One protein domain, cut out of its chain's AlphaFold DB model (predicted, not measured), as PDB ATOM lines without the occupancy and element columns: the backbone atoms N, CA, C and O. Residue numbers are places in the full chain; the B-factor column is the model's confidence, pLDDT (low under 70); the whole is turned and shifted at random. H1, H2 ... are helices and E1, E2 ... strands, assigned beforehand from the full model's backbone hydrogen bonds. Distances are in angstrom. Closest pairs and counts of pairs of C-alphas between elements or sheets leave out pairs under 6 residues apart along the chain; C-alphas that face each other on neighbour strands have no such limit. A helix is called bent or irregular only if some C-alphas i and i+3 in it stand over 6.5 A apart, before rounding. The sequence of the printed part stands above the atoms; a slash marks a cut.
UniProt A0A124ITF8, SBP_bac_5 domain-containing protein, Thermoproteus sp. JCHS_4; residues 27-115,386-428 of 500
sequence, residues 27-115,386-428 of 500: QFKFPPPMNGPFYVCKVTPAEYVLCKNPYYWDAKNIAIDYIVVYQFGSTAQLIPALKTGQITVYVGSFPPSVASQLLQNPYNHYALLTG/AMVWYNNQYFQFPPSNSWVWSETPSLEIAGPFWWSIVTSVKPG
ATOM      1  N   GLN A  27     109.825  95.485 147.387       61.09
ATOM      2  CA  GLN A  27     110.751  94.972 146.386       61.09
ATOM      3  C   GLN A  27     111.760  96.088 146.102       61.09
ATOM      4  O   GLN A  27     111.640  96.818 145.121       61.09
ATOM      5  N   PHE A  28     112.719  96.295 147.005       57.47
ATOM      6  CA  PHE A  28     113.803  97.239 146.747       57.47
ATOM      7  C   PHE A  28     114.925  96.521 146.001       57.47
ATOM      8  O   PHE A  28     115.460  95.524 146.482       57.47
ATOM      9  N   LYS A  29     115.335  97.060 144.850       62.59
ATOM     10  CA  LYS A  29     116.706  96.835 144.390       62.59
ATOM     11  C   LYS A  29     117.603  97.652 145.304       62.59
ATOM     12  O   LYS A  29     117.362  98.839 145.482       62.59
ATOM     13  N   PHE A  30     118.586  97.012 145.918       59.66
ATOM     14  CA  PHE A  30     119.604  97.730 146.667       59.66
ATOM     15  C   PHE A  30     120.410  98.609 145.689       59.66
ATOM     16  O   PHE A  30     120.829  98.091 144.649       59.66
ATOM     17  N   PRO A  31     120.618  99.906 145.983       59.94
ATOM     18  CA  PRO A  31     120.217 100.630 147.195       59.94
ATOM     19  C   PRO A  31     118.745 101.107 147.174       59.94
ATOM     20  O   PRO A  31     118.249 101.503 146.119       59.94
ATOM     21  N   PRO A  32     118.026 101.113 148.317       63.41
ATOM     22  CA  PRO A  32     116.654 101.627 148.372       63.41
ATOM     23  C   PRO A  32     116.612 103.128 148.019       63.41
ATOM     24  O   PRO A  32     117.600 103.831 148.240       63.41
ATOM     25  N   PRO A  33     115.484 103.653 147.503       67.12
ATOM     26  CA  PRO A  33     115.353 105.078 147.222       67.12
ATOM     27  C   PRO A  33     115.496 105.889 148.516       67.12
ATOM     28  O   PRO A  33     114.755 105.683 149.476       67.12
ATOM     29  N   MET A  34     116.457 106.813 148.533       74.38
ATOM     30  CA  MET A  34     116.725 107.724 149.645       74.38
ATOM     31  C   MET A  34     116.704 109.169 149.137       74.38
ATOM     32  O   MET A  34     117.242 109.467 148.073       74.38
ATOM     33  N   ASN A  35     116.084 110.072 149.894       80.31
ATOM     34  CA  ASN A  35     115.987 111.504 149.577       80.31
ATOM     35  C   ASN A  35     117.001 112.366 150.353       80.31
ATOM     36  O   ASN A  35     116.992 113.588 150.224       80.31
ATOM     37  N   GLY A  36     117.849 111.739 151.171       85.25
ATOM     38  CA  GLY A  36     118.906 112.398 151.932       85.25
ATOM     39  C   GLY A  36     120.203 112.600 151.133       85.25
ATOM     40  O   GLY A  36     120.312 112.143 149.991       85.25
ATOM     41  N   PRO A  37     121.206 113.255 151.744       89.00
ATOM     42  CA  PRO A  37     122.496 113.554 151.117       89.00
ATOM     43  C   PRO A  37     123.343 112.322 150.779       89.00
ATOM     44  O   PRO A  37     124.229 112.405 149.930       89.00
ATOM     45  N   PHE A  38     123.065 111.183 151.412       90.50
ATOM     46  CA  PHE A  38     123.735 109.912 151.163       90.50
ATOM     47  C   PHE A  38     122.715 108.781 151.031       90.50
ATOM     48  O   PHE A  38     121.614 108.862 151.580       90.50
ATOM     49  N   TYR A  39     123.107 107.715 150.337       88.44
ATOM     50  CA  TYR A  39     122.367 106.459 150.270       88.44
ATOM     51  C   TYR A  39     123.249 105.275 150.676       88.44
ATOM     52  O   TYR A  39     124.457 105.290 150.454       88.44
ATOM     53  N   VAL A  40     122.658 104.232 151.265       88.69
ATOM     54  CA  VAL A  40     123.398 103.015 151.650       88.69
ATOM     55  C   VAL A  40     123.802 102.259 150.389       88.69
ATOM     56  O   VAL A  40     122.938 101.692 149.735       88.69
ATOM     57  N   CYS A  41     125.092 102.228 150.057       86.88
ATOM     58  CA  CYS A  41     125.611 101.611 148.832       86.88
ATOM     59  C   CYS A  41     126.387 100.307 149.069       86.88
ATOM     60  O   CYS A  41     126.634  99.571 148.116       86.88
ATOM     61  N   LYS A  42     126.749  99.981 150.320       87.19
ATOM     62  CA  LYS A  42     127.339  98.684 150.703       87.19
ATOM     63  C   LYS A  42     126.975  98.328 152.143       87.19
ATOM     64  O   LYS A  42     126.960  99.198 153.012       87.19
ATOM     65  N   VAL A  43     126.731  97.044 152.391       87.12
ATOM     66  CA  VAL A  43     126.499  96.485 153.727       87.12
ATOM     67  C   VAL A  43     127.363  95.246 153.910       87.12
ATOM     68  O   VAL A  43     127.346  94.348 153.071       87.12
ATOM     69  N   THR A  44     128.104  95.186 155.009       87.00
ATOM     70  CA  THR A  44     128.839  93.999 155.458       87.00
ATOM     71  C   THR A  44     128.617  93.807 156.962       87.00
ATOM     72  O   THR A  44     128.133  94.727 157.624       87.00
ATOM     73  N   PRO A  45     129.001  92.659 157.545       83.19
ATOM     74  CA  PRO A  45     128.961  92.494 158.998       83.19
ATOM     75  C   PRO A  45     129.815  93.514 159.773       83.19
ATOM     76  O   PRO A  45     129.509  93.793 160.925       83.19
ATOM     77  N   ALA A  46     130.873  94.066 159.165       83.75
ATOM     78  CA  ALA A  46     131.811  94.975 159.832       83.75
ATOM     79  C   ALA A  46     131.502  96.466 159.602       83.75
ATOM     80  O   ALA A  46     131.851  97.307 160.429       83.75
ATOM     81  N   GLU A  47     130.864  96.810 158.482       89.50
ATOM     82  CA  GLU A  47     130.661  98.200 158.063       89.50
ATOM     83  C   GLU A  47     129.423  98.383 157.177       89.50
ATOM     84  O   GLU A  47     129.055  97.499 156.394       89.50
ATOM     85  N   TYR A  48     128.845  99.583 157.245       90.25
ATOM     86  CA  TYR A  48     127.946 100.121 156.224       90.25
ATOM     87  C   TYR A  48     128.645 101.274 155.501       90.25
ATOM     88  O   TYR A  48     129.245 102.130 156.149       90.25
ATOM     89  N   VAL A  49     128.542 101.326 154.172       92.19
ATOM     90  CA  VAL A  49     129.051 102.455 153.380       92.19
ATOM     91  C   VAL A  49     127.879 103.252 152.832       92.19
ATOM     92  O   VAL A  49     126.984 102.699 152.184       92.19
ATOM     93  N   LEU A  50     127.899 104.554 153.097       92.31
ATOM     94  CA  LEU A  50     126.960 105.524 152.560       92.31
ATOM     95  C   LEU A  50     127.656 106.292 151.437       92.31
ATOM     96  O   LEU A  50     128.681 106.919 151.675       92.31
ATOM     97  N   CYS A  51     127.110 106.255 150.228       92.62
ATOM     98  CA  CYS A  51     127.637 106.985 149.079       92.62
ATOM     99  C   CYS A  51     126.860 108.289 148.890       92.62
ATOM    100  O   CYS A  51     125.651 108.334 149.137       92.62
ATOM    101  N   LYS A  52     127.539 109.351 148.447       92.50
ATOM    102  CA  LYS A  52     126.919 110.647 148.157       92.50
ATOM    103  C   LYS A  52     125.782 110.483 147.153       92.50
ATOM    104  O   LYS A  52     125.962 109.884 146.094       92.50
ATOM    105  N   ASN A  53     124.618 111.034 147.477       91.62
ATOM    106  CA  ASN A  53     123.463 111.054 146.594       91.62
ATOM    107  C   ASN A  53     123.590 112.217 145.595       91.62
ATOM    108  O   ASN A  53     123.412 113.371 145.997       91.62
ATOM    109  N   PRO A  54     123.853 111.961 144.299       90.06
ATOM    110  CA  PRO A  54     123.980 113.034 143.313       90.06
ATOM    111  C   PRO A  54     122.653 113.764 143.048       90.06
ATOM    112  O   PRO A  54     122.673 114.869 142.519       90.06
ATOM    113  N   TYR A  55     121.514 113.174 143.431       89.06
ATOM    114  CA  TYR A  55     120.178 113.751 143.258       89.06
ATOM    115  C   TYR A  55     119.678 114.521 144.485       89.06
ATOM    116  O   TYR A  55     118.556 115.025 144.479       89.06
ATOM    117  N   TYR A  56     120.475 114.607 145.555       89.94
ATOM    118  CA  TYR A  56     120.129 115.446 146.695       89.94
ATOM    119  C   TYR A  56     120.089 116.919 146.265       89.94
ATOM    120  O   TYR A  56     120.989 117.382 145.564       89.94
ATOM    121  N   TRP A  57     119.064 117.662 146.697       88.62
ATOM    122  CA  TRP A  57     118.809 119.040 146.248       88.62
ATOM    123  C   TRP A  57     120.006 119.985 146.454       88.62
ATOM    124  O   TRP A  57     120.164 120.934 145.689       88.62
ATOM    125  N   ASP A  58     120.866 119.692 147.439       89.75
ATOM    126  CA  ASP A  58     122.086 120.452 147.730       89.75
ATOM    127  C   ASP A  58     123.387 119.643 147.588       89.75
ATOM    128  O   ASP A  58     124.396 119.929 148.231       89.75
ATOM    129  N   ALA A  59     123.402 118.602 146.747       89.88
ATOM    130  CA  ALA A  59     124.566 117.724 146.587       89.88
ATOM    131  C   ALA A  59     125.862 118.479 146.223       89.88
ATOM    132  O   ALA A  59     126.960 118.040 146.573       89.88
ATOM    133  N   LYS A  60     125.755 119.625 145.538       90.25
ATOM    134  CA  LYS A  60     126.899 120.467 145.144       90.25
ATOM    135  C   LYS A  60     127.694 121.026 146.332       90.25
ATOM    136  O   LYS A  60     128.887 121.254 146.185       90.25
ATOM    137  N   ASN A  61     127.053 121.213 147.487       87.94
ATOM    138  CA  ASN A  61     127.677 121.783 148.684       87.94
ATOM    139  C   ASN A  61     128.242 120.716 149.634       87.94
ATOM    140  O   ASN A  61     128.817 121.046 150.665       87.94
ATOM    141  N   ILE A  62     128.100 119.433 149.297       90.62
ATOM    142  CA  ILE A  62     128.593 118.322 150.113       90.62
ATOM    143  C   ILE A  62     129.942 117.872 149.568       90.62
ATOM    144  O   ILE A  62     130.015 117.329 148.467       90.62
ATOM    145  N   ALA A  63     131.010 118.073 150.336       89.50
ATOM    146  CA  ALA A  63     132.363 117.716 149.911       89.50
ATOM    147  C   ALA A  63     132.726 116.237 150.142       89.50
ATOM    148  O   ALA A  63     133.733 115.769 149.623       89.50
ATOM    149  N   ILE A  64     131.935 115.505 150.931       91.62
ATOM    150  CA  ILE A  64     132.182 114.096 151.258       91.62
ATOM    151  C   ILE A  64     131.604 113.189 150.165       91.62
ATOM    152  O   ILE A  64     130.404 113.241 149.892       91.62
ATOM    153  N   ASP A  65     132.434 112.307 149.606       91.69
ATOM    154  CA  ASP A  65     132.012 111.331 148.591       91.69
ATOM    155  C   ASP A  65     131.356 110.083 149.194       91.69
ATOM    156  O   ASP A  65     130.374 109.563 148.656       91.69
ATOM    157  N   TYR A  66     131.877 109.600 150.323       92.56
ATOM    158  CA  TYR A  66     131.321 108.461 151.045       92.56
ATOM    159  C   TYR A  66     131.591 108.543 152.551       92.56
ATOM    160  O   TYR A  66     132.555 109.158 153.001       92.56
ATOM    161  N   ILE A  67     130.736 107.886 153.332       92.31
ATOM    162  CA  ILE A  67     130.859 107.719 154.781       92.31
ATOM    163  C   ILE A  67     130.947 106.223 155.066       92.31
ATOM    164  O   ILE A  67     130.101 105.455 154.610       92.31
ATOM    165  N   VAL A  68     131.944 105.812 155.847       93.75
ATOM    166  CA  VAL A  68     132.052 104.438 156.352       93.75
ATOM    167  C   VAL A  68     131.619 104.421 157.811       93.75
ATOM    168  O   VAL A  68     132.229 105.072 158.657       93.75
ATOM    169  N   VAL A  69     130.557 103.677 158.105       91.75
ATOM    170  CA  VAL A  69     130.062 103.448 159.464       91.75
ATOM    171  C   VAL A  69     130.588 102.100 159.935       91.75
ATOM    172  O   VAL A  69     130.072 101.053 159.539       91.75
ATOM    173  N   TYR A  70     131.623 102.129 160.770       90.31
ATOM    174  CA  TYR A  70     132.207 100.932 161.372       90.31
ATOM    175  C   TYR A  70     131.345 100.405 162.521       90.31
ATOM    176  O   TYR A  70     130.842 101.175 163.341       90.31
ATOM    177  N   GLN A  71     131.219  99.084 162.606       85.69
ATOM    178  CA  GLN A  71     130.555  98.405 163.712       85.69
ATOM    179  C   GLN A  71     131.599  97.898 164.709       85.69
ATOM    180  O   GLN A  71     132.410  97.031 164.391       85.69
ATOM    181  N   PHE A  72     131.561  98.426 165.931       82.94
ATOM    182  CA  PHE A  72     132.379  97.949 167.046       82.94
ATOM    183  C   PHE A  72     131.498  97.198 168.044       82.94
ATOM    184  O   PHE A  72     130.386  97.629 168.337       82.94
ATOM    185  N   GLY A  73     132.000  96.087 168.592       77.06
ATOM    186  CA  GLY A  73     131.270  95.292 169.585       77.06
ATOM    187  C   GLY A  73     131.302  95.886 170.994       77.06
ATOM    188  O   GLY A  73     130.523  95.476 171.851       77.06
ATOM    189  N   SER A  74     132.208  96.832 171.260       76.12
ATOM    190  CA  SER A  74     132.254  97.596 172.508       76.12
ATOM    191  C   SER A  74     133.068  98.884 172.369       76.12
ATOM    192  O   SER A  74     133.940  99.008 171.506       76.12
ATOM    193  N   THR A  75     132.856  99.812 173.301       78.56
ATOM    194  CA  THR A  75     133.657 101.039 173.444       78.56
ATOM    195  C   THR A  75     135.156 100.748 173.601       78.56
ATOM    196  O   THR A  75     135.992 101.473 173.065       78.56
ATOM    197  N   ALA A  76     135.528  99.653 174.273       81.88
ATOM    198  CA  ALA A  76     136.929  99.261 174.439       81.88
ATOM    199  C   ALA A  76     137.610  98.906 173.103       81.88
ATOM    200  O   ALA A  76     138.784  99.219 172.915       81.88
ATOM    201  N   GLN A  77     136.871  98.303 172.164       85.38
ATOM    202  CA  GLN A  77     137.367  97.984 170.819       85.38
ATOM    203  C   GLN A  77     137.487  99.228 169.923       85.38
ATOM    204  O   GLN A  77     138.320  99.248 169.019       85.38
ATOM    205  N   LEU A  78     136.693 100.270 170.186       89.12
ATOM    206  CA  LEU A  78     136.707 101.537 169.450       89.12
ATOM    207  C   LEU A  78     137.916 102.427 169.805       89.12
ATOM    208  O   LEU A  78     138.458 103.110 168.935       89.12
ATOM    209  N   ILE A  79     138.351 102.438 171.073       90.44
ATOM    210  CA  ILE A  79     139.392 103.362 171.571       90.44
ATOM    211  C   ILE A  79     140.686 103.341 170.725       90.44
ATOM    212  O   ILE A  79     141.175 104.423 170.397       90.44
ATOM    213  N   PRO A  80     141.263 102.186 170.330       92.38
ATOM    214  CA  PRO A  80     142.455 102.162 169.477       92.38
ATOM    215  C   PRO A  80     142.254 102.820 168.100       92.38
ATOM    216  O   PRO A  80     143.151 103.511 167.611       92.38
ATOM    217  N   ALA A  81     141.074 102.662 167.495       92.25
ATOM    218  CA  ALA A  81     140.740 103.271 166.207       92.25
ATOM    219  C   ALA A  81     140.614 104.803 166.322       92.25
ATOM    220  O   ALA A  81     141.056 105.539 165.442       92.25
ATOM    221  N   LEU A  82     140.098 105.306 167.449       93.81
ATOM    222  CA  LEU A  82     140.107 106.742 167.749       93.81
ATOM    223  C   LEU A  82     141.523 107.274 168.004       93.81
ATOM    224  O   LEU A  82     141.877 108.334 167.494       93.81
ATOM    225  N   LYS A  83     142.366 106.541 168.747       92.50
ATOM    226  CA  LYS A  83     143.763 106.943 169.020       92.50
ATOM    227  C   LYS A  83     144.562 107.151 167.733       92.50
ATOM    228  O   LYS A  83     145.291 108.132 167.608       92.50
ATOM    229  N   THR A  84     144.404 106.236 166.781       90.44
ATOM    230  CA  THR A  84     145.118 106.264 165.496       90.44
ATOM    231  C   THR A  84     144.534 107.252 164.486       90.44
ATOM    232  O   THR A  84     145.183 107.519 163.481       90.44
ATOM    233  N   GLY A  85     143.347 107.816 164.740       90.31
ATOM    234  CA  GLY A  85     142.648 108.687 163.790       90.31
ATOM    235  C   GLY A  85     141.905 107.936 162.678       90.31
ATOM    236  O   GLY A  85     141.419 108.567 161.745       90.31
ATOM    237  N   GLN A  86     141.769 106.605 162.774       91.19
ATOM    238  CA  GLN A  86     140.983 105.800 161.827       91.19
ATOM    239  C   GLN A  86     139.508 106.234 161.795       91.19
ATOM    240  O   GLN A  86     138.852 106.146 160.758       91.19
ATOM    241  N   ILE A  87     138.980 106.692 162.933       93.00
ATOM    242  CA  ILE A  87     137.612 107.197 163.052       93.00
ATOM    243  C   ILE A  87     137.627 108.722 162.982       93.00
ATOM    244  O   ILE A  87     138.127 109.387 163.886       93.00
ATOM    245  N   THR A  88     137.053 109.269 161.907       91.88
ATOM    246  CA  THR A  88     137.010 110.718 161.666       91.88
ATOM    247  C   THR A  88     136.020 111.439 162.569       91.88
ATOM    248  O   THR A  88     136.316 112.542 163.007       91.88
ATOM    249  N   VAL A  89     134.851 110.847 162.830       89.44
ATOM    250  CA  VAL A  89     133.820 111.409 163.714       89.44
ATOM    251  C   VAL A  89     133.265 110.300 164.594       89.44
ATOM    252  O   VAL A  89     132.914 109.231 164.100       89.44
ATOM    253  N   TYR A  90     133.149 110.568 165.889       87.75
ATOM    254  CA  TYR A  90     132.481 109.694 166.844       87.75
ATOM    255  C   TYR A  90     131.645 110.519 167.818       87.75
ATOM    256  O   TYR A  90     132.113 111.517 168.359       87.75
ATOM    257  N   VAL A  91     130.411 110.087 168.062       80.75
ATOM    258  CA  VAL A  91     129.531 110.698 169.060       80.75
ATOM    259  C   VAL A  91     129.448 109.751 170.246       80.75
ATOM    260  O   VAL A  91     128.851 108.682 170.151       80.75
ATOM    261  N   GLY A  92     130.057 110.137 171.362       76.25
ATOM    262  CA  GLY A  92     130.033 109.357 172.589       76.25
ATOM    263  C   GLY A  92     131.020 109.863 173.634       76.25
ATOM    264  O   GLY A  92     132.045 110.474 173.325       76.25
ATOM    265  N   SER A  93     130.683 109.609 174.892       75.94
ATOM    266  CA  SER A  93     131.408 110.131 176.050       75.94
ATOM    267  C   SER A  93     132.531 109.198 176.495       75.94
ATOM    268  O   SER A  93     132.395 107.975 176.436       75.94
ATOM    269  N   PHE A  94     133.627 109.784 176.978       78.81
ATOM    270  CA  PHE A  94     134.731 109.056 177.600       78.81
ATOM    271  C   PHE A  94     135.104 109.680 178.950       78.81
ATOM    272  O   PHE A  94     135.052 110.904 179.081       78.81
ATOM    273  N   PRO A  95     135.583 108.873 179.919       75.06
ATOM    274  CA  PRO A  95     136.209 109.398 181.128       75.06
ATOM    275  C   PRO A  95     137.395 110.331 180.812       75.06
ATOM    276  O   PRO A  95     138.090 110.105 179.812       75.06
ATOM    277  N   PRO A  96     137.730 111.293 181.696       81.00
ATOM    278  CA  PRO A  96     138.849 112.222 181.492       81.00
ATOM    279  C   PRO A  96     140.202 111.555 181.213       81.00
ATOM    280  O   PRO A  96     141.011 112.086 180.452       81.00
ATOM    281  N   SER A  97     140.449 110.376 181.792       83.44
ATOM    282  CA  SER A  97     141.673 109.598 181.567       83.44
ATOM    283  C   SER A  97     141.771 109.070 180.134       83.44
ATOM    284  O   SER A  97     142.827 109.166 179.513       83.44
ATOM    285  N   VAL A  98     140.669 108.558 179.580       86.12
ATOM    286  CA  VAL A  98     140.599 108.091 178.189       86.12
ATOM    287  C   VAL A  98     140.637 109.282 177.238       86.12
ATOM    288  O   VAL A  98     141.409 109.262 176.284       86.12
ATOM    289  N   ALA A  99     139.884 110.346 177.530       87.81
ATOM    290  CA  ALA A  99     139.890 111.566 176.731       87.81
ATOM    291  C   ALA A  99     141.308 112.156 176.608       87.81
ATOM    292  O   ALA A  99     141.769 112.425 175.502       87.81
ATOM    293  N   SER A 100     142.042 112.251 177.722       89.06
ATOM    294  CA  SER A 100     143.442 112.701 177.737       89.06
ATOM    295  C   SER A 100     144.359 111.835 176.867       89.06
ATOM    296  O   SER A 100     145.269 112.360 176.234       89.06
ATOM    297  N   GLN A 101     144.123 110.519 176.791       91.44
ATOM    298  CA  GLN A 101     144.882 109.637 175.899       91.44
ATOM    299  C   GLN A 101     144.537 109.864 174.424       91.44
ATOM    300  O   GLN A 101     145.429 109.824 173.583       91.44
ATOM    301  N   LEU A 102     143.261 110.089 174.093       92.75
ATOM    302  CA  LEU A 102     142.836 110.358 172.715       92.75
ATOM    303  C   LEU A 102     143.424 111.673 172.183       92.75
ATOM    304  O   LEU A 102     143.814 111.726 171.019       92.75
ATOM    305  N   LEU A 103     143.544 112.688 173.043       93.50
ATOM    306  CA  LEU A 103     144.120 114.004 172.728       93.50
ATOM    307  C   LEU A 103     145.650 114.001 172.564       93.50
ATOM    308  O   LEU A 103     146.216 115.018 172.180       93.50
ATOM    309  N   GLN A 104     146.340 112.884 172.838       94.38
ATOM    310  CA  GLN A 104     147.768 112.762 172.510       94.38
ATOM    311  C   GLN A 104     148.009 112.762 170.996       94.38
ATOM    312  O   GLN A 104     149.089 113.134 170.543       94.38
ATOM    313  N   ASN A 105     147.008 112.358 170.210       94.06
ATOM    314  CA  ASN A 105     147.005 112.596 168.776       94.06
ATOM    315  C   ASN A 105     146.628 114.071 168.531       94.06
ATOM    316  O   ASN A 105     145.499 114.450 168.847       94.06
ATOM    317  N   PRO A 106     147.518 114.900 167.952       92.69
ATOM    318  CA  PRO A 106     147.281 116.338 167.800       92.69
ATOM    319  C   PRO A 106     146.125 116.674 166.848       92.69
ATOM    320  O   PRO A 106     145.649 117.807 166.855       92.69
ATOM    321  N   TYR A 107     145.678 115.714 166.032       93.19
ATOM    322  CA  TYR A 107     144.533 115.876 165.140       93.19
ATOM    323  C   TYR A 107     143.197 115.560 165.813       93.19
ATOM    324  O   TYR A 107     142.154 115.904 165.260       93.19
ATOM    325  N   ASN A 108     143.208 114.887 166.966       93.44
ATOM    326  CA  ASN A 108     141.993 114.555 167.692       93.44
ATOM    327  C   ASN A 108     141.535 115.743 168.532       93.44
ATOM    328  O   ASN A 108     142.277 116.292 169.345       93.44
ATOM    329  N   HIS A 109     140.260 116.068 168.396       90.12
ATOM    330  CA  HIS A 109     139.581 117.081 169.182       90.12
ATOM    331  C   HIS A 109     138.222 116.548 169.630       90.12
ATOM    332  O   HIS A 109     137.720 115.554 169.098       90.12
ATOM    333  N   TYR A 110     137.605 117.231 170.590       87.50
ATOM    334  CA  TYR A 110     136.197 117.021 170.882       87.50
ATOM    335  C   TYR A 110     135.478 118.338 171.156       87.50
ATOM    336  O   TYR A 110     136.076 119.300 171.640       87.50
ATOM    337  N   ALA A 111     134.181 118.355 170.870       81.44
ATOM    338  CA  ALA A 111     133.250 119.398 171.274       81.44
ATOM    339  C   ALA A 111     132.216 118.820 172.247       81.44
ATOM    340  O   ALA A 111     131.857 117.642 172.162       81.44
ATOM    341  N   LEU A 112     131.742 119.650 173.176       77.75
ATOM    342  CA  LEU A 112     130.626 119.321 174.056       77.75
ATOM    343  C   LEU A 112     129.360 119.959 173.497       77.75
ATOM    344  O   LEU A 112     129.262 121.181 173.433       77.75
ATOM    345  N   LEU A 113     128.398 119.128 173.116       72.00
ATOM    346  CA  LEU A 113     127.070 119.563 172.701       72.00
ATOM    347  C   LEU A 113     126.109 119.414 173.870       72.00
ATOM    348  O   LEU A 113     126.163 118.407 174.586       72.00
ATOM    349  N   THR A 114     125.201 120.372 174.051       65.00
ATOM    350  CA  THR A 114     124.103 120.232 175.014       65.00
ATOM    351  C   THR A 114     123.305 118.977 174.659       65.00
ATOM    352  O   THR A 114     122.686 118.888 173.599       65.00
ATOM    353  N   GLY A 115     123.424 117.951 175.510       56.91
ATOM    354  CA  GLY A 115     122.885 116.601 175.339       56.91
ATOM    355  C   GLY A 115     121.417 116.489 175.749       56.91
ATOM    356  O   GLY A 115     121.066 117.021 176.798       56.91
ATOM    357  N   ALA A 386     126.694 115.590 174.983       71.81
ATOM    358  CA  ALA A 386     127.162 114.701 173.933       71.81
ATOM    359  C   ALA A 386     128.574 115.151 173.543       71.81
ATOM    360  O   ALA A 386     128.770 116.269 173.069       71.81
ATOM    361  N   MET A 387     129.565 114.293 173.782       79.19
ATOM    362  CA  MET A 387     130.913 114.503 173.266       79.19
ATOM    363  C   MET A 387     130.949 114.098 171.801       79.19
ATOM    364  O   MET A 387     130.703 112.937 171.470       79.19
ATOM    365  N   VAL A 388     131.286 115.045 170.934       83.00
ATOM    366  CA  VAL A 388     131.599 114.757 169.538       83.00
ATOM    367  C   VAL A 388     133.097 114.809 169.373       83.00
ATOM    368  O   VAL A 388     133.691 115.880 169.441       83.00
ATOM    369  N   TRP A 389     133.689 113.650 169.144       87.94
ATOM    370  CA  TRP A 389     135.076 113.496 168.758       87.94
ATOM    371  C   TRP A 389     135.204 113.666 167.259       87.94
ATOM    372  O   TRP A 389     134.432 113.079 166.501       87.94
ATOM    373  N   TYR A 390     136.187 114.449 166.841       90.50
ATOM    374  CA  TYR A 390     136.510 114.625 165.436       90.50
ATOM    375  C   TYR A 390     138.020 114.663 165.225       90.50
ATOM    376  O   TYR A 390     138.774 115.140 166.078       90.50
ATOM    377  N   ASN A 391     138.455 114.139 164.084       92.88
ATOM    378  CA  ASN A 391     139.853 114.100 163.689       92.88
ATOM    379  C   ASN A 391     140.092 115.017 162.476       92.88
ATOM    380  O   ASN A 391     139.508 114.823 161.409       92.88
ATOM    381  N   ASN A 392     140.971 116.006 162.646       90.88
ATOM    382  CA  ASN A 392     141.282 117.037 161.651       90.88
ATOM    383  C   ASN A 392     142.420 116.659 160.676       90.88
ATOM    384  O   ASN A 392     142.943 117.520 159.971       90.88
ATOM    385  N   GLN A 393     142.854 115.394 160.628       90.06
ATOM    386  CA  GLN A 393     143.997 114.987 159.800       90.06
ATOM    387  C   GLN A 393     143.719 115.146 158.299       90.06
ATOM    388  O   GLN A 393     144.591 115.581 157.551       90.06
ATOM    389  N   TYR A 394     142.500 114.809 157.867       86.31
ATOM    390  CA  TYR A 394     142.090 114.822 156.454       86.31
ATOM    391  C   TYR A 394     140.919 115.759 156.162       86.31
ATOM    392  O   TYR A 394     140.552 115.949 155.004       86.31
ATOM    393  N   PHE A 395     140.336 116.350 157.200       87.75
ATOM    394  CA  PHE A 395     139.182 117.228 157.111       87.75
ATOM    395  C   PHE A 395     139.406 118.461 157.980       87.75
ATOM    396  O   PHE A 395     140.022 118.386 159.036       87.75
ATOM    397  N   GLN A 396     138.886 119.599 157.540       88.38
ATOM    398  CA  GLN A 396     138.793 120.819 158.326       88.38
ATOM    399  C   GLN A 396     137.381 120.919 158.889       88.38
ATOM    400  O   GLN A 396     136.435 121.255 158.171       88.38
ATOM    401  N   PHE A 397     137.248 120.610 160.177       87.44
ATOM    402  CA  PHE A 397     136.010 120.822 160.915       87.44
ATOM    403  C   PHE A 397     135.867 122.291 161.353       87.44
ATOM    404  O   PHE A 397     136.877 122.982 161.530       87.44
ATOM    405  N   PRO A 398     134.631 122.792 161.556       83.38
ATOM    406  CA  PRO A 398     134.406 124.131 162.094       83.38
ATOM    407  C   PRO A 398     135.123 124.341 163.440       83.38
ATOM    408  O   PRO A 398     135.199 123.400 164.238       83.38
ATOM    409  N   PRO A 399     135.606 125.561 163.741       76.88
ATOM    410  CA  PRO A 399     136.237 125.850 165.028       76.88
ATOM    411  C   PRO A 399     135.259 125.583 166.176       76.88
ATOM    412  O   PRO A 399     134.047 125.674 165.991       76.88
ATOM    413  N   SER A 400     135.767 125.269 167.369       71.12
ATOM    414  CA  SER A 400     134.952 124.842 168.520       71.12
ATOM    415  C   SER A 400     133.916 125.873 168.991       71.12
ATOM    416  O   SER A 400     132.948 125.502 169.644       71.12
ATOM    417  N   ASN A 401     134.085 127.150 168.639       71.69
ATOM    418  CA  ASN A 401     133.143 128.240 168.911       71.69
ATOM    419  C   ASN A 401     132.114 128.481 167.785       71.69
ATOM    420  O   ASN A 401     131.369 129.455 167.840       71.69
ATOM    421  N   SER A 402     132.104 127.649 166.743       76.25
ATOM    422  CA  SER A 402     131.150 127.740 165.637       76.25
ATOM    423  C   SER A 402     129.725 127.416 166.086       76.25
ATOM    424  O   SER A 402     129.514 126.507 166.893       76.25
ATOM    425  N   TRP A 403     128.749 128.070 165.449       73.00
ATOM    426  CA  TRP A 403     127.319 127.782 165.604       73.00
ATOM    427  C   TRP A 403     126.992 126.297 165.387       73.00
ATOM    428  O   TRP A 403     126.101 125.761 166.034       73.00
ATOM    429  N   VAL A 404     127.762 125.592 164.545       74.44
ATOM    430  CA  VAL A 404     127.598 124.148 164.294       74.44
ATOM    431  C   VAL A 404     127.642 123.340 165.596       74.44
ATOM    432  O   VAL A 404     126.901 122.370 165.736       74.44
ATOM    433  N   TRP A 405     128.464 123.748 166.565       73.69
ATOM    434  CA  TRP A 405     128.590 123.064 167.851       73.69
ATOM    435  C   TRP A 405     127.654 123.630 168.927       73.69
ATOM    436  O   TRP A 405     127.261 122.909 169.835       73.69
ATOM    437  N   SER A 406     127.274 124.907 168.860       62.81
ATOM    438  CA  SER A 406     126.421 125.525 169.889       62.81
ATOM    439  C   SER A 406     124.922 125.458 169.584       62.81
ATOM    440  O   SER A 406     124.116 125.446 170.510       62.81
ATOM    441  N   GLU A 407     124.542 125.430 168.309       60.19
ATOM    442  CA  GLU A 407     123.155 125.565 167.842       60.19
ATOM    443  C   GLU A 407     122.608 124.296 167.199       60.19
ATOM    444  O   GLU A 407     121.431 124.255 166.844       60.19
ATOM    445  N   THR A 408     123.424 123.245 167.067       61.81
ATOM    446  CA  THR A 408     122.917 121.950 166.627       61.81
ATOM    447  C   THR A 408     122.581 121.100 167.850       61.81
ATOM    448  O   THR A 408     123.481 120.476 168.420       61.81
ATOM    449  N   PRO A 409     121.314 121.083 168.311       52.94
ATOM    450  CA  PRO A 409     120.946 120.310 169.483       52.94
ATOM    451  C   PRO A 409     121.286 118.841 169.233       52.94
ATOM    452  O   PRO A 409     120.856 118.242 168.246       52.94
ATOM    453  N   SER A 410     122.011 118.230 170.167       50.62
ATOM    454  CA  SER A 410     122.250 116.778 170.172       50.62
ATOM    455  C   SER A 410     120.951 115.954 170.136       50.62
ATOM    456  O   SER A 410     120.979 114.772 169.821       50.62
ATOM    457  N   LEU A 411     119.817 116.581 170.468       46.78
ATOM    458  CA  LEU A 411     118.475 116.006 170.534       46.78
ATOM    459  C   LEU A 411     118.012 115.404 169.200       46.78
ATOM    460  O   LEU A 411     117.150 114.530 169.187       46.78
ATOM    461  N   GLU A 412     118.621 115.823 168.091       50.53
ATOM    462  CA  GLU A 412     118.386 115.264 166.766       50.53
ATOM    463  C   GLU A 412     119.693 114.723 166.161       50.53
ATOM    464  O   GLU A 412     120.131 115.127 165.082       50.53
ATOM    465  N   ILE A 413     120.282 113.698 166.801       47.06
ATOM    466  CA  ILE A 413     121.209 112.769 166.107       47.06
ATOM    467  C   ILE A 413     120.535 112.191 164.835       47.06
ATOM    468  O   ILE A 413     121.203 111.698 163.933       47.06
ATOM    469  N   ALA A 414     119.211 112.324 164.700       45.31
ATOM    470  CA  ALA A 414     118.466 112.156 163.459       45.31
ATOM    471  C   ALA A 414     118.285 113.491 162.697       45.31
ATOM    472  O   ALA A 414     117.203 114.068 162.702       45.31
ATOM    473  N   GLY A 415     119.327 113.958 161.999       56.22
ATOM    474  CA  GLY A 415     119.184 114.954 160.927       56.22
ATOM    475  C   GLY A 415     120.118 116.162 161.038       56.22
ATOM    476  O   GLY A 415     121.153 116.145 160.372       56.22
ATOM    477  N   PRO A 416     119.797 117.201 161.833       63.12
ATOM    478  CA  PRO A 416     120.510 118.478 161.815       63.12
ATOM    479  C   PRO A 416     121.985 118.380 162.179       63.12
ATOM    480  O   PRO A 416     122.785 119.012 161.509       63.12
ATOM    481  N   PHE A 417     122.378 117.566 163.171       72.31
ATOM    482  CA  PHE A 417     123.799 117.402 163.525       72.31
ATOM    483  C   PHE A 417     124.611 116.882 162.348       72.31
ATOM    484  O   PHE A 417     125.558 117.528 161.898       72.31
ATOM    485  N   TRP A 418     124.206 115.738 161.805       76.75
ATOM    486  CA  TRP A 418     124.902 115.151 160.671       76.75
ATOM    487  C   TRP A 418     124.820 116.046 159.441       76.75
ATOM    488  O   TRP A 418     125.820 116.178 158.748       76.75
ATOM    489  N   TRP A 419     123.686 116.709 159.203       77.75
ATOM    490  CA  TRP A 419     123.540 117.667 158.111       77.75
ATOM    491  C   TRP A 419     124.496 118.860 158.253       77.75
ATOM    492  O   TRP A 419     125.229 119.159 157.312       77.75
ATOM    493  N   SER A 420     124.565 119.491 159.429       78.81
ATOM    494  CA  SER A 420     125.501 120.582 159.727       78.81
ATOM    495  C   SER A 420     126.950 120.137 159.547       78.81
ATOM    496  O   SER A 420     127.741 120.865 158.955       78.81
ATOM    497  N   ILE A 421     127.320 118.929 159.987       82.31
ATOM    498  CA  ILE A 421     128.680 118.401 159.794       82.31
ATOM    499  C   ILE A 421     128.984 118.184 158.311       82.31
ATOM    500  O   ILE A 421     129.980 118.710 157.819       82.31
ATOM    501  N   VAL A 422     128.135 117.460 157.573       85.25
ATOM    502  CA  VAL A 422     128.425 117.110 156.168       85.25
ATOM    503  C   VAL A 422     128.377 118.309 155.218       85.25
ATOM    504  O   VAL A 422     128.929 118.225 154.123       85.25
ATOM    505  N   THR A 423     127.735 119.411 155.619       84.69
ATOM    506  CA  THR A 423     127.683 120.664 154.843       84.69
ATOM    507  C   THR A 423     128.746 121.683 155.249       84.69
ATOM    508  O   THR A 423     129.067 122.568 154.459       84.69
ATOM    509  N   SER A 424     129.316 121.580 156.454       84.62
ATOM    510  CA  SER A 424     130.325 122.531 156.944       84.62
ATOM    511  C   SER A 424     131.760 122.016 156.847       84.62
ATOM    512  O   SER A 424     132.686 122.823 156.731       84.62
ATOM    513  N   VAL A 425     131.958 120.695 156.882       87.12
ATOM    514  CA  VAL A 425     133.285 120.090 156.811       87.12
ATOM    515  C   VAL A 425     133.887 120.258 155.421       87.12
ATOM    516  O   VAL A 425     133.234 120.044 154.397       87.12
ATOM    517  N   LYS A 426     135.164 120.634 155.382       86.94
ATOM    518  CA  LYS A 426     135.922 120.783 154.137       86.94
ATOM    519  C   LYS A 426     137.038 119.745 154.077       86.94
ATOM    520  O   LYS A 426     137.551 119.367 155.128       86.94
ATOM    521  N   PRO A 427     137.454 119.290 152.887       85.88
ATOM    522  CA  PRO A 427     138.669 118.499 152.754       85.88
ATOM    523  C   PRO A 427     139.862 119.270 153.334       85.88
ATOM    524  O   PRO A 427     139.995 120.478 153.127       85.88
ATOM    525  N   GLY A 428     140.707 118.579 154.092       79.31
ATOM    526  CA  GLY A 428     141.972 119.121 154.574       79.31
ATOM    527  C   GLY A 428     142.926 119.401 153.418       79.31
ATOM    528  O   GLY A 428     142.796 118.833 152.332       79.31
TER     529      GLY A 428
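Overview. This is residues 27 to 115 and 386 to 428 of the 500 residues of the protein "SBP_bac_5 domain-containing protein" of Thermoproteus sp. JCHS_4 (UniProt A0A124ITF8). Two small three-stranded sheets make two lobes: E4 E6 E5, with helix H1 over one face and H2 and H3 grazing it, and E1 E2 E3, with no named helix on it. H4 touches H3 and is on neither sheet. The printed part has 132 residues, in the order E1 E2 E3 H1 E4 H2 E5 E6 H3 H4; both sheets are antiparallel. The class is mixed, helices and strands, with 63 residues, under half, in named elements. The whole is compact, radius of gyration of the C-alphas 15.4 A, spanning 48 by 34 by 29 A.

Arrangement. Look first at E4, residues 89 to 91, E6, residues 386 to 391, and E5, residues 108 to 114, with E6 the inner strand. N 90 and O 389 are 2.9 A apart, and so are N 111 and O 388, within hydrogen-bond range. H1, residues 75 to 84, is on this sheet at a height over the sheet of 10.7 A; it lies over E6, on which 5 of its 10 C-alphas fall, and only just not over E4, on which 2 fall, and it runs along the strands, at 16 degrees to E6 on the local plane. H2, residues 96 to 102, only grazes the sheet; E4, H2 and E5 form a split strand-helix-strand unit, two strands running the same way with E6 between them, its crossover right-handed. H1 and H2 touch at Lys 83 and Leu 102, closest C-alphas 5.1 A, at a steep tilt of 45 degrees, the same way. H3, residues 403 to 406, grazes the sheet and only just touches H4, residues 416 to 424, with 3 pairs of C-alphas within 8 A, the closest Val 404 and Ser 420 at 6.2 A. Turn to E1, residues 38 to 43, E2, residues 47 to 52, and E3, residues 66 to 70: a meander, each strand the antiparallel neighbour of the one before, in two hairpins. N 41 and O 49 are 2.9 A apart, N 50 and O 67 2.8 A. E3 and E4 are apart. Every O i to N i+4 pair is within range in H2 and H4, 4 of 6 in H1; H3 is too short for one.

Along the chain. Find C-alpha 38 at (123.735, 109.912, 151.163), where E1 begins; it is 13.9 A long, E2 16.3 A, E3 12.8 A. H1, 14.9 A, is irregular, but only just: C-alphas 77 and 80 are 6.7 A apart. E4 measures 6.9 A, H2 9.8 A, E5 20.1 A, E6 16.3 A, H3 4.9 A. H4, 11.7 A, ends at C-alpha 424, (130.325, 122.531, 156.944).

Size, cuts and confidence. The C-alphas of Gln 27 and Ser 97, the two farthest apart, are 49.1 A apart. Residues 116 to 385 are not printed; C-alphas 115 and 386 are 4.9 A apart across the cut. The links E2 to E3 and E6 to H3 are long. Look for pLDDT under 70 at residues 27 to 33, 114 to 115 and 406 to 416; the mean of the printed part is 81.7.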